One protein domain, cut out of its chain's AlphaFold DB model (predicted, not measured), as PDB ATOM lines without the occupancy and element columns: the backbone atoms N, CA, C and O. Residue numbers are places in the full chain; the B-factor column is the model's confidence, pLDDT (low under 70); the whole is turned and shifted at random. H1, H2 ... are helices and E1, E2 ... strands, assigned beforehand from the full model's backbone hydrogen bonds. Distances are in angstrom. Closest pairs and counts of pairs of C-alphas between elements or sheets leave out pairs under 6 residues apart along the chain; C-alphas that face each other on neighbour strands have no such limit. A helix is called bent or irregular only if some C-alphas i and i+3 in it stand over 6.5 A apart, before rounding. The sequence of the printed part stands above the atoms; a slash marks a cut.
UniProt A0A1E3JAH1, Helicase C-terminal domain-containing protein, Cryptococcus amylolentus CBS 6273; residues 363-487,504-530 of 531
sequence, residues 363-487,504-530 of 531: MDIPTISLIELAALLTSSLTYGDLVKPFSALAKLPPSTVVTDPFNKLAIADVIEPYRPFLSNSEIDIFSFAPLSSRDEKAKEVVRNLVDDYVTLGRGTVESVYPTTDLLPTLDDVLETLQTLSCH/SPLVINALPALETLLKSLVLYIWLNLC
ATOM      1  N   MET A 363     -36.621  -4.474 -31.288       91.06
ATOM      2  CA  MET A 363     -35.709  -5.390 -31.971       91.06
ATOM      3  C   MET A 363     -35.094  -4.709 -33.182       91.06
ATOM      4  O   MET A 363     -35.811  -4.207 -34.049       91.06
ATOM      5  N   ASP A 364     -33.768  -4.743 -33.257       87.31
ATOM      6  CA  ASP A 364     -33.062  -4.256 -34.432       87.31
ATOM      7  C   ASP A 364     -33.191  -5.237 -35.588       87.31
ATOM      8  O   ASP A 364     -33.390  -6.442 -35.411       87.31
ATOM      9  N   ILE A 365     -33.068  -4.697 -36.794       86.38
ATOM     10  CA  ILE A 365     -33.034  -5.491 -38.012       86.38
ATOM     11  C   ILE A 365     -31.636  -6.106 -38.134       86.38
ATOM     12  O   ILE A 365     -30.671  -5.345 -38.245       86.38
ATOM     13  N   PRO A 366     -31.497  -7.443 -38.148       85.19
ATOM     14  CA  PRO A 366     -30.197  -8.071 -38.337       85.19
ATOM     15  C   PRO A 366     -29.623  -7.733 -39.716       85.19
ATOM     16  O   PRO A 366     -30.299  -7.904 -40.735       85.19
ATOM     17  N   THR A 367     -28.356  -7.323 -39.762       84.50
ATOM     18  CA  THR A 367     -27.631  -7.017 -41.007       84.50
ATOM     19  C   THR A 367     -27.690  -8.182 -41.993       84.50
ATOM     20  O   THR A 367     -27.928  -7.983 -43.181       84.50
ATOM     21  N   ILE A 368     -27.557  -9.415 -41.492       85.50
ATOM     22  CA  ILE A 368     -27.625 -10.631 -42.312       85.50
ATOM     23  C   ILE A 368     -28.964 -10.753 -43.047       85.50
ATOM     24  O   ILE A 368     -28.987 -11.053 -44.236       85.50
ATOM     25  N   SER A 369     -30.077 -10.421 -42.390       86.00
ATOM     26  CA  SER A 369     -31.401 -10.491 -43.004       86.00
ATOM     27  C   SER A 369     -31.598  -9.419 -44.076       86.00
ATOM     28  O   SER A 369     -32.297  -9.658 -45.059       86.00
ATOM     29  N   LEU A 370     -30.967  -8.247 -43.929       85.00
ATOM     30  CA  LEU A 370     -30.945  -7.229 -44.986       85.00
ATOM     31  C   LEU A 370     -30.125  -7.688 -46.192       85.00
ATOM     32  O   LEU A 370     -30.542  -7.458 -47.326       85.00
ATOM     33  N   ILE A 371     -28.994  -8.361 -45.962       84.81
ATOM     34  CA  ILE A 371     -28.158  -8.933 -47.025       84.81
ATOM     35  C   ILE A 371     -28.928 -10.016 -47.790       84.81
ATOM     36  O   ILE A 371     -28.964  -9.991 -49.020       84.81
ATOM     37  N   GLU A 372     -29.586 -10.932 -47.077       85.88
ATOM     38  CA  GLU A 372     -30.418 -11.982 -47.672       85.88
ATOM     39  C   GLU A 372     -31.582 -11.395 -48.474       85.88
ATOM     40  O   GLU A 372     -31.821 -11.803 -49.610       85.88
ATOM     41  N   LEU A 373     -32.277 -10.394 -47.922       85.25
ATOM     42  CA  LEU A 373     -33.358  -9.709 -48.624       85.25
ATOM     43  C   LEU A 373     -32.845  -9.013 -49.890       85.25
ATOM     44  O   LEU A 373     -33.470  -9.123 -50.941       85.25
ATOM     45  N   ALA A 374     -31.697  -8.336 -49.816       85.25
ATOM     46  CA  ALA A 374     -31.093  -7.677 -50.967       85.25
ATOM     47  C   ALA A 374     -30.741  -8.667 -52.086       85.25
ATOM     48  O   ALA A 374     -30.956  -8.356 -53.253       85.25
ATOM     49  N   ALA A 375     -30.261  -9.867 -51.744       85.38
ATOM     50  CA  ALA A 375     -29.935 -10.910 -52.717       85.38
ATOM     51  C   ALA A 375     -31.168 -11.456 -53.467       85.38
ATOM     52  O   ALA A 375     -31.035 -11.985 -54.570       85.38
ATOM     53  N   LEU A 376     -32.364 -11.331 -52.882       85.44
ATOM     54  CA  LEU A 376     -33.632 -11.760 -53.485       85.44
ATOM     55  C   LEU A 376     -34.301 -10.673 -54.339       85.44
ATOM     56  O   LEU A 376     -35.254 -10.965 -55.064       85.44
ATOM     57  N   LEU A 377     -33.844  -9.424 -54.237       82.75
ATOM     58  CA  LEU A 377     -34.451  -8.264 -54.882       82.75
ATOM     59  C   LEU A 377     -33.579  -7.729 -56.029       82.75
ATOM     60  O   LEU A 377     -32.414  -8.079 -56.191       82.75
ATOM     61  N   THR A 378     -34.159  -6.880 -56.878       71.62
ATOM     62  CA  THR A 378     -33.451  -6.274 -58.014       71.62
ATOM     63  C   THR A 378     -32.424  -5.234 -57.560       71.62
ATOM     64  O   THR A 378     -32.670  -4.489 -56.614       71.62
ATOM     65  N   SER A 379     -31.324  -5.093 -58.305       67.19
ATOM     66  CA  SER A 379     -30.200  -4.187 -58.000       67.19
ATOM     67  C   SER A 379     -30.514  -2.682 -58.034       67.19
ATOM     68  O   SER A 379     -29.651  -1.878 -57.702       67.19
ATOM     69  N   SER A 380     -31.728  -2.279 -58.421       74.50
ATOM     70  CA  SER A 380     -32.143  -0.872 -58.499       74.50
ATOM     71  C   SER A 380     -32.722  -0.304 -57.198       74.50
ATOM     72  O   SER A 380     -33.190   0.831 -57.204       74.50
ATOM     73  N   LEU A 381     -32.775  -1.085 -56.113       83.38
ATOM     74  CA  LEU A 381     -33.332  -0.640 -54.832       83.38
ATOM     75  C   LEU A 381     -32.292   0.089 -53.984       83.38
ATOM     76  O   LEU A 381     -31.151  -0.374 -53.862       83.38
ATOM     77  N   THR A 382     -32.720   1.178 -53.344       87.75
ATOM     78  CA  THR A 382     -31.893   1.898 -52.368       87.75
ATOM     79  C   THR A 382     -31.727   1.098 -51.080       87.75
ATOM     80  O   THR A 382     -32.476   0.148 -50.828       87.75
ATOM     81  N   TYR A 383     -30.772   1.464 -50.222       86.56
ATOM     82  CA  TYR A 383     -30.676   0.842 -48.899       86.56
ATOM     83  C   TYR A 383     -31.953   1.090 -48.072       86.56
ATOM     84  O   TYR A 383     -32.478   0.185 -47.416       86.56
ATOM     85  N   GLY A 384     -32.525   2.294 -48.171       85.75
ATOM     86  CA  GLY A 384     -33.790   2.633 -47.517       85.75
ATOM     87  C   GLY A 384     -34.976   1.781 -47.988       85.75
ATOM     88  O   GLY A 384     -35.857   1.450 -47.186       85.75
ATOM     89  N   ASP A 385     -34.972   1.363 -49.256       85.69
ATOM     90  CA  ASP A 385     -35.970   0.450 -49.826       85.69
ATOM     91  C   ASP A 385     -35.792  -1.008 -49.379       85.69
ATOM     92  O   ASP A 385     -36.694  -1.808 -49.597       85.69
ATOM     93  N   LEU A 386     -34.685  -1.375 -48.725       85.31
ATOM     94  CA  LEU A 386     -34.529  -2.687 -48.078       85.31
ATOM     95  C   LEU A 386     -35.102  -2.674 -46.654       85.31
ATOM     96  O   LEU A 386     -35.819  -3.587 -46.243       85.31
ATOM     97  N   VAL A 387     -34.828  -1.602 -45.910       85.62
ATOM     98  CA  VAL A 387     -35.201  -1.463 -44.494       85.62
ATOM     99  C   VAL A 387     -36.713  -1.305 -44.298       85.62
ATOM    100  O   VAL A 387     -37.300  -1.924 -43.399       85.62
ATOM    101  N   LYS A 388     -37.377  -0.496 -45.139       81.25
ATOM    102  CA  LYS A 388     -38.822  -0.231 -45.011       81.25
ATOM    103  C   LYS A 388     -39.670  -1.494 -45.248       81.25
ATOM    104  O   LYS A 388     -40.499  -1.796 -44.387       81.25
ATOM    105  N   PRO A 389     -39.480  -2.275 -46.333       78.69
ATOM    106  CA  PRO A 389     -40.229  -3.511 -46.538       78.69
ATOM    107  C   PRO A 389     -39.892  -4.580 -45.511       78.69
ATOM    108  O   PRO A 389     -40.805  -5.282 -45.087       78.69
ATOM    109  N   PHE A 390     -38.635  -4.682 -45.056       82.50
ATOM    110  CA  PHE A 390     -38.293  -5.609 -43.976       82.50
ATOM    111  C   PHE A 390     -39.171  -5.355 -42.750       82.50
ATOM    112  O   PHE A 390     -39.812  -6.272 -42.242       82.50
ATOM    113  N   SER A 391     -39.286  -4.092 -42.337       77.31
ATOM    114  CA  SER A 391     -40.106  -3.699 -41.187       77.31
ATOM    115  C   SER A 391     -41.593  -4.039 -41.369       77.31
ATOM    116  O   SER A 391     -42.273  -4.358 -40.397       77.31
ATOM    117  N   ALA A 392     -42.098  -4.007 -42.607       79.19
ATOM    118  CA  ALA A 392     -43.482  -4.353 -42.934       79.19
ATOM    119  C   ALA A 392     -43.730  -5.871 -43.059       79.19
ATOM    120  O   ALA A 392     -44.849  -6.331 -42.835       79.19
ATOM    121  N   LEU A 393     -42.709  -6.644 -43.440       81.94
ATOM    122  CA  LEU A 393     -42.801  -8.086 -43.694       81.94
ATOM    123  C   LEU A 393     -42.365  -8.939 -42.492       81.94
ATOM    124  O   LEU A 393     -42.716 -10.121 -42.425       81.94
ATOM    125  N   ALA A 394     -41.611  -8.362 -41.554       84.06
ATOM    126  CA  ALA A 394     -41.094  -9.053 -40.383       84.06
ATOM    127  C   ALA A 394     -42.234  -9.629 -39.527       84.06
ATOM    128  O   ALA A 394     -43.098  -8.916 -39.016       84.06
ATOM    129  N   LYS A 395     -42.212 -10.952 -39.332       87.56
ATOM    130  CA  LYS A 395     -43.114 -11.649 -38.409       87.56
ATOM    131  C   LYS A 395     -42.448 -11.753 -37.047       87.56
ATOM    132  O   LYS A 395     -41.622 -12.632 -36.823       87.56
ATOM    133  N   LEU A 396     -42.818 -10.848 -36.154       86.38
ATOM    134  CA  LEU A 396     -42.261 -10.773 -34.810       86.38
ATOM    135  C   LEU A 396     -43.155 -11.465 -33.768       86.38
ATOM    136  O   LEU A 396     -44.377 -11.520 -33.948       86.38
ATOM    137  N   PRO A 397     -42.575 -11.974 -32.664       87.38
ATOM    138  CA  PRO A 397     -43.340 -12.346 -31.481       87.38
ATOM    139  C   PRO A 397     -44.258 -11.202 -31.005       87.38
ATOM    140  O   PRO A 397     -43.878 -10.036 -31.104       87.38
ATOM    141  N   PRO A 398     -45.435 -11.492 -30.416       88.38
ATOM    142  CA  PRO A 398     -46.366 -10.453 -29.954       88.38
ATOM    143  C   PRO A 398     -45.768  -9.467 -28.938       88.38
ATOM    144  O   PRO A 398     -46.230  -8.334 -28.823       88.38
ATOM    145  N   SER A 399     -44.746  -9.905 -28.202       90.44
ATOM    146  CA  SER A 399     -44.027  -9.136 -27.187       90.44
ATOM    147  C   SER A 399     -42.924  -8.238 -27.754       90.44
ATOM    148  O   SER A 399     -42.201  -7.621 -26.976       90.44
ATOM    149  N   THR A 400     -42.745  -8.156 -29.076       92.06
ATOM    150  CA  THR A 400     -41.673  -7.356 -29.682       92.06
ATOM    151  C   THR A 400     -42.158  -6.503 -30.854       92.06
ATOM    152  O   THR A 400     -43.263  -6.665 -31.376       92.06
ATOM    153  N   VAL A 401     -41.356  -5.508 -31.228       92.38
ATOM    154  CA  VAL A 401     -41.583  -4.632 -32.382       92.38
ATOM    155  C   VAL A 401     -40.239  -4.179 -32.950       92.38
ATOM    156  O   VAL A 401     -39.277  -4.038 -32.200       92.38
ATOM    157  N   VAL A 402     -40.164  -3.943 -34.261       89.56
ATOM    158  CA  VAL A 402     -38.942  -3.418 -34.888       89.56
ATOM    159  C   VAL A 402     -38.633  -2.021 -34.329       89.56
ATOM    160  O   VAL A 402     -39.548  -1.214 -34.120       89.56
ATOM    161  N   THR A 403     -37.357  -1.756 -34.053       87.88
ATOM    162  CA  THR A 403     -36.822  -0.423 -33.727       87.88
ATOM    163  C   THR A 403     -37.151   0.566 -34.854       87.88
ATOM    164  O   THR A 403     -37.173   0.180 -36.021       87.88
ATOM    165  N   ASP A 404     -37.430   1.835 -34.537       84.00
ATOM    166  CA  ASP A 404     -37.696   2.832 -35.582       84.00
ATOM    167  C   ASP A 404     -36.396   3.118 -36.362       84.00
ATOM    168  O   ASP A 404     -35.420   3.589 -35.772       84.00
ATOM    169  N   PRO A 405     -36.344   2.862 -37.683       81.31
ATOM    170  CA  PRO A 405     -35.135   3.081 -38.457       81.31
ATOM    171  C   PRO A 405     -34.927   4.553 -38.847       81.31
ATOM    172  O   PRO A 405     -34.033   4.824 -39.640       81.31
ATOM    173  N   PHE A 406     -35.716   5.517 -38.351       82.38
ATOM    174  CA  PHE A 406     -35.667   6.922 -38.781       82.38
ATOM    175  C   PHE A 406     -34.252   7.523 -38.808       82.38
ATOM    176  O   PHE A 406     -33.840   8.079 -39.826       82.38
ATOM    177  N   ASN A 407     -33.488   7.396 -37.716       78.56
ATOM    178  CA  ASN A 407     -32.125   7.939 -37.658       78.56
ATOM    179  C   ASN A 407     -31.178   7.200 -38.608       78.56
ATOM    180  O   ASN A 407     -30.402   7.838 -39.315       78.56
ATOM    181  N   LYS A 408     -31.310   5.872 -38.675       84.12
ATOM    182  CA  LYS A 408     -30.537   5.013 -39.574       84.12
ATOM    183  C   LYS A 408     -30.768   5.380 -41.041       84.12
ATOM    184  O   LYS A 408     -29.820   5.522 -41.800       84.12
ATOM    185  N   LEU A 409     -32.026   5.600 -41.427       88.19
ATOM    186  CA  LEU A 409     -32.411   6.009 -42.777       88.19
ATOM    187  C   LEU A 409     -31.874   7.396 -43.132       88.19
ATOM    188  O   LEU A 409     -31.401   7.592 -44.243       88.19
ATOM    189  N   ALA A 410     -31.890   8.341 -42.189       87.56
ATOM    190  CA  ALA A 410     -31.385   9.688 -42.439       87.56
ATOM    191  C   ALA A 410     -29.880   9.718 -42.759       87.56
ATOM    192  O   ALA A 410     -29.443  10.575 -43.523       87.56
ATOM    193  N   ILE A 411     -29.094   8.810 -42.169       88.88
ATOM    194  CA  ILE A 411     -27.671   8.646 -42.491       88.88
ATOM    195  C   ILE A 411     -27.493   7.785 -43.749       88.88
ATOM    196  O   ILE A 411     -26.679   8.128 -44.601       88.88
ATOM    197  N   ALA A 412     -28.303   6.740 -43.935       90.06
ATOM    198  CA  ALA A 412     -28.287   5.934 -45.155       90.06
ATOM    199  C   ALA A 412     -28.520   6.777 -46.420       90.06
ATOM    200  O   ALA A 412     -27.810   6.595 -47.402       90.06
ATOM    201  N   ASP A 413     -29.433   7.754 -46.381       90.62
ATOM    202  CA  ASP A 413     -29.682   8.682 -47.495       90.62
ATOM    203  C   ASP A 413     -28.433   9.515 -47.860       90.62
ATOM    204  O   ASP A 413     -28.250   9.896 -49.016       90.62
ATOM    205  N   VAL A 414     -27.555   9.794 -46.886       91.31
ATOM    206  CA  VAL A 414     -26.274  10.491 -47.106       91.31
ATOM    207  C   VAL A 414     -25.249   9.572 -47.781       91.31
ATOM    208  O   VAL A 414     -24.458  10.045 -48.593       91.31
ATOM    209  N   ILE A 415     -25.281   8.276 -47.462       92.81
ATOM    210  CA  ILE A 415     -24.350   7.249 -47.962       92.81
ATOM    211  C   ILE A 415     -24.795   6.688 -49.320       92.81
ATOM    212  O   ILE A 415     -23.971   6.206 -50.090       92.81
ATOM    213  N   GLU A 416     -26.085   6.762 -49.642       92.38
ATOM    214  CA  GLU A 416     -26.693   6.167 -50.837       92.38
ATOM    215  C   GLU A 416     -25.951   6.462 -52.162       92.38
ATOM    216  O   GLU A 416     -25.805   5.533 -52.961       92.38
ATOM    217  N   PRO A 417     -25.393   7.668 -52.417       93.62
ATOM    218  CA  PRO A 417     -24.581   7.919 -53.614       93.62
ATOM    219  C   PRO A 417     -23.352   7.002 -53.763       93.62
ATOM    220  O   PRO A 417     -22.906   6.755 -54.883       93.62
ATOM    221  N   TYR A 418     -22.829   6.468 -52.656       92.94
ATOM    222  CA  TYR A 418     -21.661   5.583 -52.598       92.94
ATOM    223  C   TYR A 418     -22.023   4.092 -52.658       92.94
ATOM    224  O   TYR A 418     -21.136   3.240 -52.686       92.94
ATOM    225  N   ARG A 419     -23.318   3.751 -52.725       89.56
ATOM    226  CA  ARG A 419     -23.833   2.370 -52.723       89.56
ATOM    227  C   ARG A 419     -23.146   1.413 -53.707       89.56
ATOM    228  O   ARG A 419     -22.932   0.271 -53.318       89.56
ATOM    229  N   PRO A 420     -22.770   1.803 -54.943       90.38
ATOM    230  CA  PRO A 420     -22.076   0.895 -55.861       90.38
ATOM    231  C   PRO A 420     -20.680   0.456 -55.397       90.38
ATOM    232  O   PRO A 420     -20.157  -0.526 -55.921       90.38
ATOM    233  N   PHE A 421     -20.075   1.186 -54.457       92.44
ATOM    234  CA  PHE A 421     -18.708   0.970 -53.983       92.44
ATOM    235  C   PHE A 421     -18.641   0.341 -52.589       92.44
ATOM    236  O   PHE A 421     -17.552   0.029 -52.122       92.44
ATOM    237  N   LEU A 422     -19.790   0.152 -51.938       91.44
ATOM    238  CA  LEU A 422     -19.896  -0.378 -50.586       91.44
ATOM    239  C   LEU A 422     -20.739  -1.653 -50.582       91.44
ATOM    240  O   LEU A 422     -21.769  -1.761 -51.250       91.44
ATOM    241  N   SER A 423     -20.339  -2.620 -49.771       89.25
ATOM    242  CA  SER A 423     -21.172  -3.757 -49.405       89.25
ATOM    243  C   SER A 423     -22.352  -3.310 -48.537       89.25
ATOM    244  O   SER A 423     -22.296  -2.314 -47.814       89.25
ATOM    245  N   ASN A 424     -23.429  -4.101 -48.529       87.38
ATOM    246  CA  ASN A 424     -24.557  -3.845 -47.627       87.38
ATOM    247  C   ASN A 424     -24.140  -3.858 -46.146       87.38
ATOM    248  O   ASN A 424     -24.786  -3.182 -45.356       87.38
ATOM    249  N   SER A 425     -23.080  -4.592 -45.778       88.00
ATOM    250  CA  SER A 425     -22.550  -4.600 -44.408       88.00
ATOM    251  C   SER A 425     -21.873  -3.275 -44.057       88.00
ATOM    252  O   SER A 425     -22.112  -2.741 -42.981       88.00
ATOM    253  N   GLU A 426     -21.069  -2.714 -44.963       90.88
ATOM    254  CA  GLU A 426     -20.424  -1.409 -44.752       90.88
ATOM    255  C   GLU A 426     -21.466  -0.287 -44.695       90.88
ATOM    256  O   GLU A 426     -21.427   0.533 -43.782       90.88
ATOM    257  N   ILE A 427     -22.454  -0.289 -45.602       90.25
ATOM    258  CA  ILE A 427     -23.563   0.680 -45.565       90.25
ATOM    259  C   ILE A 427     -24.311   0.586 -44.231       90.25
ATOM    260  O   ILE A 427     -24.656   1.613 -43.645       90.25
ATOM    261  N   ASP A 428     -24.553  -0.631 -43.737       88.38
ATOM    262  CA  ASP A 428     -25.206  -0.864 -42.451       88.38
ATOM    263  C   ASP A 428     -24.405  -0.255 -41.292       88.38
ATOM    264  O   ASP A 428     -24.977   0.504 -40.509       88.38
ATOM    265  N   ILE A 429     -23.090  -0.505 -41.236       88.69
ATOM    266  CA  ILE A 429     -22.171   0.049 -40.227       88.69
ATOM    267  C   ILE A 429     -22.179   1.580 -40.267       88.69
ATOM    268  O   ILE A 429     -22.447   2.215 -39.248       88.69
ATOM    269  N   PHE A 430     -21.965   2.192 -41.436       89.75
ATOM    270  CA  PHE A 430     -21.994   3.652 -41.558       89.75
ATOM    271  C   PHE A 430     -23.364   4.237 -41.179       89.75
ATOM    272  O   PHE A 430     -23.434   5.310 -40.582       89.75
ATOM    273  N   SER A 431     -24.461   3.528 -41.454       88.44
ATOM    274  CA  SER A 431     -25.815   3.969 -41.089       88.44
ATOM    275  C   SER A 431     -26.097   3.897 -39.581       88.44
ATOM    276  O   SER A 431     -27.041   4.533 -39.112       88.44
ATOM    277  N   PHE A 432     -25.297   3.148 -38.813       82.75
ATOM    278  CA  PHE A 432     -25.337   3.121 -37.344       82.75
ATOM    279  C   PHE A 432     -24.491   4.222 -36.687       82.75
ATOM    280  O   PHE A 432     -24.489   4.323 -35.458       82.75
ATOM    281  N   ALA A 433     -23.817   5.069 -37.475       81.19
ATOM    282  CA  ALA A 433     -23.032   6.187 -36.968       81.19
ATOM    283  C   ALA A 433     -23.839   7.033 -35.954       81.19
ATOM    284  O   ALA A 433     -24.926   7.520 -36.291       81.19
ATOM    285  N   PRO A 434     -23.323   7.261 -34.728       74.81
ATOM    286  CA  PRO A 434     -24.046   7.943 -33.652       74.81
ATOM    287  C   PRO A 434     -24.058   9.475 -33.823       74.81
ATOM    288  O   PRO A 434     -23.677  10.234 -32.932       74.81
ATOM    289  N   LEU A 435     -24.508   9.955 -34.982       79.50
ATOM    290  CA  LEU A 435     -24.603  11.376 -35.301       79.50
ATOM    291  C   LEU A 435     -26.048  11.865 -35.356       79.50
ATOM    292  O   LEU A 435     -26.992  11.146 -35.678       79.50
ATOM    293  N   SER A 436     -26.220  13.151 -35.056       79.06
ATOM    294  CA  SER A 436     -27.516  13.810 -35.186       79.06
ATOM    295  C   SER A 436     -27.875  13.967 -36.660       79.06
ATOM    296  O   SER A 436     -27.219  14.707 -37.389       79.06
ATOM    297  N   SER A 437     -29.005  13.394 -37.068       78.75
ATOM    298  CA  SER A 437     -29.594  13.582 -38.402       78.75
ATOM    299  C   SER A 437     -29.978  15.034 -38.725       78.75
ATOM    300  O   SER A 437     -30.370  15.331 -39.853       78.75
ATOM    301  N   ARG A 438     -29.881  15.959 -37.762       83.19
ATOM    302  CA  ARG A 438     -30.135  17.398 -37.948       83.19
ATOM    303  C   ARG A 438     -28.867  18.234 -38.115       83.19
ATOM    304  O   ARG A 438     -28.974  19.420 -38.402       83.19
ATOM    305  N   ASP A 439     -27.698  17.655 -37.861       87.62
ATOM    306  CA  ASP A 439     -26.428  18.369 -37.935       87.62
ATOM    307  C   ASP A 439     -25.832  18.221 -39.340       87.62
ATOM    308  O   ASP A 439     -25.235  17.201 -39.680       87.62
ATOM    309  N   GLU A 440     -26.035  19.237 -40.179       89.00
ATOM    310  CA  GLU A 440     -25.550  19.226 -41.564       89.00
ATOM    311  C   GLU A 440     -24.020  19.207 -41.656       89.00
ATOM    312  O   GLU A 440     -23.484  18.588 -42.571       89.00
ATOM    313  N   LYS A 441     -23.308  19.808 -40.688       90.69
ATOM    314  CA  LYS A 441     -21.841  19.743 -40.641       90.69
ATOM    315  C   LYS A 441     -21.385  18.320 -40.334       90.69
ATOM    316  O   LYS A 441     -20.473  17.818 -40.980       90.69
ATOM    317  N   ALA A 442     -22.058  17.641 -39.406       89.44
ATOM    318  CA  ALA A 442     -21.771  16.240 -39.108       89.44
ATOM    319  C   ALA A 442     -22.058  15.316 -40.306       89.44
ATOM    320  O   ALA A 442     -21.277  14.409 -40.578       89.44
ATOM    321  N   LYS A 443     -23.142  15.556 -41.060       90.19
ATOM    322  CA  LYS A 443     -23.418  14.811 -42.304       90.19
ATOM    323  C   LYS A 443     -22.341  15.025 -43.358       90.19
ATOM    324  O   LYS A 443     -21.996  14.081 -44.056       90.19
ATOM    325  N   GLU A 444     -21.824  16.244 -43.476       91.56
ATOM    326  CA  GLU A 444     -20.730  16.540 -44.400       91.56
ATOM    327  C   GLU A 444     -19.454  15.777 -44.030       91.56
ATOM    328  O   GLU A 444     -18.844  15.158 -44.894       91.56
ATOM    329  N   VAL A 445     -19.119  15.708 -42.738       91.12
ATOM    330  CA  VAL A 445     -18.018  14.863 -42.246       91.12
ATOM    331  C   VAL A 445     -18.236  13.395 -42.633       91.12
ATOM    332  O   VAL A 445     -17.302  12.752 -43.102       91.12
ATOM    333  N   VAL A 446     -19.457  12.859 -42.508       91.19
ATOM    334  CA  VAL A 446     -19.764  11.485 -42.960       91.19
ATOM    335  C   VAL A 446     -19.531  11.322 -44.461       91.19
ATOM    336  O   VAL A 446     -18.948  10.319 -44.860       91.19
ATOM    337  N   ARG A 447     -19.946  12.286 -45.294       92.25
ATOM    338  CA  ARG A 447     -19.696  12.227 -46.745       92.25
ATOM    339  C   ARG A 447     -18.206  12.159 -47.043       92.25
ATOM    340  O   ARG A 447     -17.795  11.274 -47.782       92.25
ATOM    341  N   ASN A 448     -17.414  13.031 -46.422       92.06
ATOM    342  CA  ASN A 448     -15.966  13.054 -46.620       92.06
ATOM    343  C   ASN A 448     -15.312  11.744 -46.153       92.06
ATOM    344  O   ASN A 448     -14.482  11.190 -46.862       92.06
ATOM    345  N   LEU A 449     -15.738  11.198 -45.006       91.69
ATOM    346  CA  LEU A 449     -15.262   9.901 -44.507       91.69
ATOM    347  C   LEU A 449     -15.541   8.761 -45.485       91.69
ATOM    348  O   LEU A 449     -14.670   7.928 -45.725       91.69
ATOM    349  N   VAL A 450     -16.760   8.700 -46.020       92.69
ATOM    350  CA  VAL A 450     -17.153   7.648 -46.960       92.69
ATOM    351  C   VAL A 450     -16.436   7.827 -48.299       92.69
ATOM    352  O   VAL A 450     -15.989   6.837 -48.870       92.69
ATOM    353  N   ASP A 451     -16.282   9.062 -48.778       92.81
ATOM    354  CA  ASP A 451     -15.531   9.368 -50.000       92.81
ATOM    355  C   ASP A 451     -14.067   8.929 -49.880       92.81
ATOM    356  O   ASP A 451     -13.576   8.185 -50.729       92.81
ATOM    357  N   ASP A 452     -13.396   9.284 -48.784       91.50
ATOM    358  CA  ASP A 452     -12.026   8.856 -48.494       91.50
ATOM    359  C   ASP A 452     -11.920   7.329 -48.368       91.50
ATOM    360  O   ASP A 452     -11.006   6.708 -48.914       91.50
ATOM    361  N   TYR A 453     -12.870   6.691 -47.679       92.06
ATOM    362  CA  TYR A 453     -12.902   5.236 -47.544       92.06
ATOM    363  C   TYR A 453     -13.035   4.547 -48.907       92.06
ATOM    364  O   TYR A 453     -12.280   3.626 -49.213       92.06
ATOM    365  N   VAL A 454     -13.935   5.031 -49.764       92.62
ATOM    366  CA  VAL A 454     -14.169   4.481 -51.107       92.62
ATOM    367  C   VAL A 454     -12.993   4.741 -52.052       92.62
ATOM    368  O   VAL A 454     -12.654   3.881 -52.866       92.62
ATOM    369  N   THR A 455     -12.367   5.916 -51.979       91.19
ATOM    370  CA  THR A 455     -11.324   6.332 -52.930       91.19
ATOM    371  C   THR A 455      -9.919   5.896 -52.519       91.19
ATOM    372  O   THR A 455      -9.123   5.508 -53.377       91.19
ATOM    373  N   LEU A 456      -9.603   5.949 -51.225       89.12
ATOM    374  CA  LEU A 456      -8.264   5.715 -50.678       89.12
ATOM    375  C   LEU A 456      -8.173   4.440 -49.831       89.12
ATOM    376  O   LEU A 456      -7.064   4.037 -49.469       89.12
ATOM    377  N   GLY A 457      -9.303   3.820 -49.476       85.94
ATOM    378  CA  GLY A 457      -9.360   2.709 -48.517       85.94
ATOM    379  C   GLY A 457      -9.087   3.132 -47.069       85.94
ATOM    380  O   GLY A 457      -8.954   2.278 -46.198       85.94
ATOM    381  N   ARG A 458      -8.935   4.438 -46.811       84.94
ATOM    382  CA  ARG A 458      -8.666   5.033 -45.495       84.94
ATOM    383  C   ARG A 458      -9.000   6.524 -45.517       84.94
ATOM    384  O   ARG A 458      -8.683   7.192 -46.494       84.94
ATOM    385  N   GLY A 459      -9.539   7.052 -44.422       81.50
ATOM    386  CA  GLY A 459      -9.632   8.498 -44.181       81.50
ATOM    387  C   GLY A 459      -8.576   8.947 -43.177       81.50
ATOM    388  O   GLY A 459      -8.234   8.185 -42.274       81.50
ATOM    389  N   THR A 460      -8.044  10.162 -43.325       83.94
ATOM    390  CA  THR A 460      -7.258  10.813 -42.265       83.94
ATOM    391  C   THR A 460      -8.080  11.925 -41.631       83.94
ATOM    392  O   THR A 460      -9.054  12.407 -42.203       83.94
ATOM    393  N   VAL A 461      -7.711  12.349 -40.425       82.12
ATOM    394  CA  VAL A 461      -8.430  13.429 -39.737       82.12
ATOM    395  C   VAL A 461      -8.422  14.699 -40.597       82.12
ATOM    396  O   VAL A 461      -9.436  15.372 -40.719       82.12
ATOM    397  N   GLU A 462      -7.311  14.999 -41.264       80.19
ATOM    398  CA  GLU A 462      -7.141  16.201 -42.081       80.19
ATOM    399  C   GLU A 462      -7.977  16.188 -43.366       80.19
ATOM    400  O   GLU A 462      -8.439  17.246 -43.791       80.19
ATOM    401  N   SER A 463      -8.183  15.020 -43.985       82.44
ATOM    402  CA  SER A 463      -8.951  14.890 -45.233       82.44
ATOM    403  C   SER A 463     -10.464  14.967 -45.017       82.44
ATOM    404  O   SER A 463     -11.202  15.326 -45.930       82.44
ATOM    405  N   VAL A 464     -10.922  14.740 -43.784       83.62
ATOM    406  CA  VAL A 464     -12.347  14.679 -43.430       83.62
ATOM    407  C   VAL A 464     -12.962  16.050 -43.125       83.62
ATOM    408  O   VAL A 464     -14.166  16.242 -43.297       83.62
ATOM    409  N   TYR A 465     -12.163  17.035 -42.708       88.62
ATOM    410  CA  TYR A 465     -12.651  18.375 -42.347       88.62
ATOM    411  C   TYR A 465     -12.486  19.523 -43.370       88.62
ATOM    412  O   TYR A 465     -12.994  20.603 -43.057       88.62
ATOM    413  N   PRO A 466     -11.856  19.397 -44.558       79.19
ATOM    414  CA  PRO A 466     -11.468  20.552 -45.375       79.19
ATOM    415  C   PRO A 466     -12.660  21.323 -45.957       79.19
ATOM    416  O   PRO A 466     -12.541  22.516 -46.228       79.19
ATOM    417  N   THR A 467     -13.816  20.674 -46.133       80.06
ATOM    418  CA  THR A 467     -15.061  21.326 -46.581       80.06
ATOM    419  C   THR A 467     -15.878  21.922 -45.431       80.06
ATOM    420  O   THR A 467     -16.905  22.559 -45.665       80.06
ATOM    421  N   THR A 468     -15.421  21.759 -44.187       85.94
ATOM    422  CA  THR A 468     -16.090  22.253 -42.980       85.94
ATOM    423  C   THR A 468     -15.314  23.406 -42.345       85.94
ATOM    424  O   THR A 468     -14.094  23.491 -42.431       85.94
ATOM    425  N   ASP A 469     -16.014  24.285 -41.634       87.62
ATOM    426  CA  ASP A 469     -15.420  25.356 -40.825       87.62
ATOM    427  C   ASP A 469     -15.015  24.881 -39.413       87.62
ATOM    428  O   ASP A 469     -14.683  25.707 -38.566       87.62
ATOM    429  N   LEU A 470     -15.037  23.571 -39.133       89.69
ATOM    430  CA  LEU A 470     -14.846  23.022 -37.785       89.69
ATOM    431  C   LEU A 470     -13.416  23.210 -37.256       89.69
ATOM    432  O   LEU A 470     -13.253  23.707 -36.142       89.69
ATOM    433  N   LEU A 471     -12.393  22.853 -38.045       89.69
ATOM    434  CA  LEU A 471     -10.988  23.065 -37.666       89.69
ATOM    435  C   LEU A 471     -10.618  24.559 -37.616       89.69
ATOM    436  O   LEU A 471     -10.100  24.978 -36.584       89.69
ATOM    437  N   PRO A 472     -10.975  25.396 -38.615       89.69
ATOM    438  CA  PRO A 472     -10.773  26.842 -38.503       89.69
ATOM    439  C   PRO A 472     -11.428  27.454 -37.257       89.69
ATOM    440  O   PRO A 472     -10.823  28.272 -36.575       89.69
ATOM    441  N   THR A 473     -12.643  27.014 -36.905       89.00
ATOM    442  CA  THR A 473     -13.323  27.485 -35.686       89.00
ATOM    443  C   THR A 473     -12.555  27.097 -34.418       89.00
ATOM    444  O   THR A 473     -12.536  27.864 -33.455       89.00
ATOM    445  N   LEU A 474     -11.938  25.911 -34.385       90.31
ATOM    446  CA  LEU A 474     -11.084  25.497 -33.272       90.31
ATOM    447  C   LEU A 474      -9.852  26.400 -33.163       90.31
ATOM    448  O   LEU A 474      -9.556  26.876 -32.066       90.31
ATOM    449  N   ASP A 475      -9.183  26.674 -34.282       90.06
ATOM    450  CA  ASP A 475      -8.003  27.539 -34.329       90.06
ATOM    451  C   ASP A 475      -8.331  28.965 -33.852       90.06
ATOM    452  O   ASP A 475      -7.654  29.486 -32.963       90.06
ATOM    453  N   ASP A 476      -9.437  29.551 -34.330       88.31
ATOM    454  CA  ASP A 476      -9.920  30.875 -33.904       88.31
ATOM    455  C   ASP A 476     -10.182  30.933 -32.385       88.31
ATOM    456  O   ASP A 476      -9.890  31.927 -31.704       88.31
ATOM    457  N   VAL A 477     -10.756  29.863 -31.823       88.25
ATOM    458  CA  VAL A 477     -11.015  29.756 -30.381       88.25
ATOM    459  C   VAL A 477      -9.708  29.631 -29.603       88.25
ATOM    460  O   VAL A 477      -9.556  30.305 -28.580       88.25
ATOM    461  N   LEU A 478      -8.761  28.815 -30.070       88.31
ATOM    462  CA  LEU A 478      -7.452  28.653 -29.436       88.31
ATOM    463  C   LEU A 478      -6.669  29.970 -29.433       88.31
ATOM    464  O   LEU A 478      -6.158  30.363 -28.381       88.31
ATOM    465  N   GLU A 479      -6.648  30.699 -30.550       87.31
ATOM    466  CA  GLU A 479      -6.018  32.020 -30.645       87.31
ATOM    467  C   GLU A 479      -6.685  33.024 -29.687       87.31
ATOM    468  O   GLU A 479      -6.022  33.746 -28.932       87.31
ATOM    469  N   THR A 480      -8.020  33.023 -29.628       84.94
ATOM    470  CA  THR A 480      -8.776  33.873 -28.696       84.94
ATOM    471  C   THR A 480      -8.453  33.548 -27.230       84.94
ATOM    472  O   THR A 480      -8.323  34.450 -26.402       84.94
ATOM    473  N   LEU A 481      -8.305  32.273 -26.866       82.50
ATOM    474  CA  LEU A 481      -7.952  31.878 -25.498       82.50
ATOM    475  C   LEU A 481      -6.505  32.250 -25.148       82.50
ATOM    476  O   LEU A 481      -6.247  32.744 -24.047       82.50
ATOM    477  N   GLN A 482      -5.573  32.086 -26.088       82.12
ATOM    478  CA  GLN A 482      -4.175  32.475 -25.910       82.12
ATOM    479  C   GLN A 482      -4.037  33.989 -25.704       82.12
ATOM    480  O   GLN A 482      -3.387  34.426 -24.751       82.12
ATOM    481  N   THR A 483      -4.721  34.801 -26.512       75.12
ATOM    482  CA  THR A 483      -4.724  36.268 -26.366       75.12
ATOM    483  C   THR A 483      -5.341  36.730 -25.042       75.12
ATOM    484  O   THR A 483      -4.838  37.674 -24.430       75.12
ATOM    485  N   LEU A 484      -6.367  36.036 -24.532       67.94
ATOM    486  CA  LEU A 484      -6.935  36.299 -23.204       67.94
ATOM    487  C   LEU A 484      -5.980  35.928 -22.056       67.94
ATOM    488  O   LEU A 484      -6.000  36.589 -21.017       67.94
ATOM    489  N   SER A 485      -5.148  34.896 -22.232       56.44
ATOM    490  CA  SER A 485      -4.163  34.454 -21.232       56.44
ATOM    491  C   SER A 485      -2.885  35.312 -21.188       56.44
ATOM    492  O   SER A 485      -2.260  35.422 -20.135       56.44
ATOM    493  N   CYS A 486      -2.531  35.993 -22.288       42.22
ATOM    494  CA  CYS A 486      -1.325  36.828 -22.406       42.22
ATOM    495  C   CYS A 486      -1.446  38.257 -21.835       42.22
ATOM    496  O   CYS A 486      -0.505  39.041 -21.967       42.22
ATOM    497  N   HIS A 487      -2.550  38.620 -21.170       39.88
ATOM    498  CA  HIS A 487      -2.653  39.877 -20.418       39.88
ATOM    499  C   HIS A 487      -2.504  39.645 -18.903       39.88
ATOM    500  O   HIS A 487      -3.510  39.543 -18.197       39.88
ATOM    501  N   SER A 504     -15.194  35.600 -24.463       64.81
ATOM    502  CA  SER A 504     -15.481  36.237 -25.751       64.81
ATOM    503  C   SER A 504     -16.779  35.666 -26.350       64.81
ATOM    504  O   SER A 504     -16.949  34.444 -26.359       64.81
ATOM    505  N   PRO A 505     -17.695  36.503 -26.883       66.81
ATOM    506  CA  PRO A 505     -18.884  36.034 -27.597       66.81
ATOM    507  C   PRO A 505     -18.564  35.052 -28.731       66.81
ATOM    508  O   PRO A 505     -19.380  34.181 -29.022       66.81
ATOM    509  N   LEU A 506     -17.368  35.159 -29.321       71.25
ATOM    510  CA  LEU A 506     -16.863  34.238 -30.339       71.25
ATOM    511  C   LEU A 506     -16.791  32.801 -29.804       71.25
ATOM    512  O   LEU A 506     -17.323  31.894 -30.431       71.25
ATOM    513  N   VAL A 507     -16.256  32.604 -28.596       72.50
ATOM    514  CA  VAL A 507     -16.133  31.278 -27.960       72.50
ATOM    515  C   VAL A 507     -17.508  30.680 -27.645       72.50
ATOM    516  O   VAL A 507     -17.740  29.491 -27.844       72.50
ATOM    517  N   ILE A 508     -18.458  31.507 -27.198       71.38
ATOM    518  CA  ILE A 508     -19.827  31.051 -26.902       71.38
ATOM    519  C   ILE A 508     -20.543  30.617 -28.187       71.38
ATOM    520  O   ILE A 508     -21.222  29.590 -28.199       71.38
ATOM    521  N   ASN A 509     -20.384  31.386 -29.265       81.56
ATOM    522  CA  ASN A 509     -20.997  31.086 -30.558       81.56
ATOM    523  C   ASN A 509     -20.323  29.901 -31.268       81.56
ATOM    524  O   ASN A 509     -20.984  29.223 -32.048       81.56
ATOM    525  N   ALA A 510     -19.048  29.631 -30.973       86.44
ATOM    526  CA  ALA A 510     -18.297  28.491 -31.492       86.44
ATOM    527  C   ALA A 510     -18.670  27.157 -30.821       86.44
ATOM    528  O   ALA A 510     -18.461  26.096 -31.403       86.44
ATOM    529  N   LEU A 511     -19.256  27.184 -29.619       86.38
ATOM    530  CA  LEU A 511     -19.515  25.982 -28.821       86.38
ATOM    531  C   LEU A 511     -20.320  24.883 -29.554       86.38
ATOM    532  O   LEU A 511     -19.938  23.723 -29.434       86.38
ATOM    533  N   PRO A 512     -21.380  25.176 -30.339       88.31
ATOM    534  CA  PRO A 512     -22.051  24.151 -31.140       88.31
ATOM    535  C   PRO A 512     -21.128  23.492 -32.174       88.31
ATOM    536  O   PRO A 512     -21.189  22.283 -32.344       88.31
ATOM    537  N   ALA A 513     -20.255  24.264 -32.831       89.81
ATOM    538  CA  ALA A 513     -19.303  23.728 -33.804       89.81
ATOM    539  C   ALA A 513     -18.245  22.847 -33.125       89.81
ATOM    540  O   ALA A 513     -17.940  21.771 -33.626       89.81
ATOM    541  N   LEU A 514     -17.747  23.241 -31.950       90.75
ATOM    542  CA  LEU A 514     -16.817  22.420 -31.167       90.75
ATOM    543  C   LEU A 514     -17.460  21.109 -30.685       90.75
ATOM    544  O   LEU A 514     -16.822  20.060 -30.707       90.75
ATOM    545  N   GLU A 515     -18.736  21.145 -30.292       89.69
ATOM    546  CA  GLU A 515     -19.501  19.937 -29.955       89.69
ATOM    547  C   GLU A 515     -19.676  19.014 -31.172       89.69
ATOM    548  O   GLU A 515     -19.562  17.796 -31.034       89.69
ATOM    549  N   THR A 516     -19.933  19.572 -32.361       90.56
ATOM    550  CA  THR A 516     -19.978  18.805 -33.615       90.56
ATOM    551  C   THR A 516     -18.618  18.187 -33.934       90.56
ATOM    552  O   THR A 516     -18.568  16.994 -34.214       90.56
ATOM    553  N   LEU A 517     -17.529  18.958 -33.826       90.94
ATOM    554  CA  LEU A 517     -16.163  18.486 -34.062       90.94
ATOM    555  C   LEU A 517     -15.793  17.325 -33.133       90.94
ATOM    556  O   LEU A 517     -15.252  16.315 -33.575       90.94
ATOM    557  N   LEU A 518     -16.122  17.426 -31.844       88.62
ATOM    558  CA  LEU A 518     -15.881  16.327 -30.915       88.62
ATOM    559  C   LEU A 518     -16.667  15.072 -31.315       88.62
ATOM    560  O   LEU A 518     -16.116  13.975 -31.316       88.62
ATOM    561  N   LYS A 519     -17.948  15.216 -31.674       87.31
ATOM    562  CA  LYS A 519     -18.781  14.079 -32.096       87.31
ATOM    563  C   LYS A 519     -18.288  13.436 -33.388       87.31
ATOM    564  O   LYS A 519     -18.364  12.218 -33.511       87.31
ATOM    565  N   SER A 520     -17.786  14.217 -34.340       89.25
ATOM    566  CA  SER A 520     -17.206  13.675 -35.570       89.25
ATOM    567  C   SER A 520     -15.862  12.984 -35.331       89.25
ATOM    568  O   SER A 520     -15.592  11.969 -35.963       89.25
ATOM    569  N   LEU A 521     -15.048  13.458 -34.382       88.38
ATOM    570  CA  LEU A 521     -13.833  12.752 -33.953       88.38
ATOM    571  C   LEU A 521     -14.162  11.435 -33.245       88.38
ATOM    572  O   LEU A 521     -13.548  10.410 -33.525       88.38
ATOM    573  N   VAL A 522     -15.175  11.442 -32.381       85.25
ATOM    574  CA  VAL A 522     -15.717  10.224 -31.771       85.25
ATOM    575  C   VAL A 522     -16.194   9.242 -32.841       85.25
ATOM    576  O   VAL A 522     -15.877   8.060 -32.762       85.25
ATOM    577  N   LEU A 523     -16.909   9.720 -33.867       86.88
ATOM    578  CA  LEU A 523     -17.307   8.880 -34.994       86.88
ATOM    579  C   LEU A 523     -16.089   8.287 -35.714       86.88
ATOM    580  O   LEU A 523     -16.102   7.104 -36.035       86.88
ATOM    581  N   TYR A 524     -15.056   9.090 -35.974       88.25
ATOM    582  CA  TYR A 524     -13.827   8.622 -36.614       88.25
ATOM    583  C   TYR A 524     -13.184   7.474 -35.819       88.25
ATOM    584  O   TYR A 524     -12.826   6.449 -36.396       88.25
ATOM    585  N   ILE A 525     -13.097   7.615 -34.490       85.62
ATOM    586  CA  ILE A 525     -12.580   6.569 -33.594       85.62
ATOM    587  C   ILE A 525     -13.472   5.326 -33.644       85.62
ATOM    588  O   ILE A 525     -12.969   4.216 -33.793       85.62
ATOM    589  N   TRP A 526     -14.793   5.503 -33.565       84.88
ATOM    590  CA  TRP A 526     -15.746   4.398 -33.616       84.88
ATOM    591  C   TRP A 526     -15.650   3.612 -34.929       84.88
ATOM    592  O   TRP A 526     -15.620   2.383 -34.912       84.88
ATOM    593  N   LEU A 527     -15.554   4.309 -36.066       85.69
ATOM    594  CA  LEU A 527     -15.409   3.680 -37.377       85.69
ATOM    595  C   LEU A 527     -14.099   2.906 -37.493       85.69
ATOM    596  O   LEU A 527     -14.135   1.799 -38.004       85.69
ATOM    597  N   ASN A 528     -12.989   3.422 -36.957       84.75
ATOM    598  CA  ASN A 528     -11.701   2.716 -36.936       84.75
ATOM    599  C   ASN A 528     -11.756   1.369 -36.186       84.75
ATOM    600  O   ASN A 528     -10.967   0.467 -36.446       84.75
ATOM    601  N   LEU A 529     -12.687   1.226 -35.238       78.56
ATOM    602  CA  LEU A 529     -12.919  -0.032 -34.526       78.56
ATOM    603  C   LEU A 529     -13.828  -0.999 -35.301       78.56
ATOM    604  O   LEU A 529     -13.860  -2.186 -34.976       78.56
ATOM    605  N   CYS A 530     -14.590  -0.496 -36.275       79.12
ATOM    606  CA  CYS A 530     -15.604  -1.253 -37.011       79.12
ATOM    607  C   CYS A 530     -15.176  -1.625 -38.441       79.12
ATOM    608  O   CYS A 530     -15.631  -2.651 -38.945       79.12
TER     609      CYS A 530
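Overview. This is residues 363 to 487 and 504 to 530 of the 531 residues of the protein "Helicase C-terminal domain-containing protein" of Cryptococcus amylolentus CBS 6273 (UniProt A0A1E3JAH1). A loose, elongated body of helices that mostly cross, with H1 and H2 at one end, H3, H4 and H5 in the middle, and H7 at the other end. The long helix H8 crosses H7 with its first part and runs back past H5, its last residue coming close to H4; little H6 packs on H5, and the short strand E1 sits at the H1 and H2 end. The printed part has 152 residues with eight named helices and one named strand, in the order H1, H2, E1, H3, H4, H5, H6, H7, H8; the class is mostly helix. The radius of gyration of the C-alphas is 19.1 A, and the spans are 68 by 38 by 24 A.

Along the chain. H1, residues 367 to 376, begins at C-alpha 367 (-27.631, -7.017, -41.007) and is 14.6 A long. H2 is residues 384 to 393, 14.5 A. E1, residues 400 to 402, pairs with no named strand. H3, residues 406 to 421, 23.5 A, is irregular, with C-alphas 417 and 420 7.8 A apart, and has a kink of 63 degrees near residue 415. H4 is residues 424 to 431, H5 residues 440 to 456, 23.8 A, H6 residues 461 to 464, and H7 residues 470 to 485, 22.8 A. H8, residues 505 to 530, 38.6 A, is irregular, with C-alphas 509 and 512 7.0 A apart, has a kink of 39 degrees near residue 512, and ends at C-alpha 530 (-15.604, -1.253, -37.011).

Arrangement. H3 and H5 are the hubs, touching three helices each. They touch each other at a shallow tilt of 28 degrees, the same way, the closest C-alphas being Phe 421 and Val 454, 6.4 A. H3 touches H4 at a steep tilt of 46 degrees, closest at C-alphas 408 and 431, 5.1 A. With residues 409 to 413 alone H3 only just touches H2, with 3 pairs of C-alphas within 8 A, closest at Gly 384 and Leu 409, 6.0 A. H1 and H2 are about perpendicular at 85 degrees and touch, closest at C-alphas 370 and 386, 6.6 A. H1 also touches H4, closest at C-alphas 371 and 424, 6.3 A. H5 touches H6 with residues 445 to 452 alone, closest at C-alphas 448 and 464, 5.1 A. Residues 441 to 445 of H5 touch residues 516 to 520 of H8, closest at C-alphas 442 and 520, 6.3 A. H7 touches residues 506 to 517 of H8 at a steep tilt of 51 degrees, opposite ways, closest at C-alphas 477 and 507, 5.9 A. H4 and H8 are close but not clearly touching, 7.4 A between C-alphas 429 and 530. In H1, H4, H5 and H7 every O i to N i+4 pair is within hydrogen-bond range; in H2 it is 5 of 6, in H3 6 of 12, in H8 20 of 22, and H6 is too short for such a pair.

Size, cuts and confidence. The two C-alphas farthest apart, those of Leu 376 and His 487, are 68.7 A apart. Residues 488 to 503 are not printed, and C-alphas 487 and 504 are 14.4 A apart across this cut. Of the links that are printed whole, none is long. The mean pLDDT of the printed part is 84.9; residues 379, 484 to 487 and 504 to 505 are under 70.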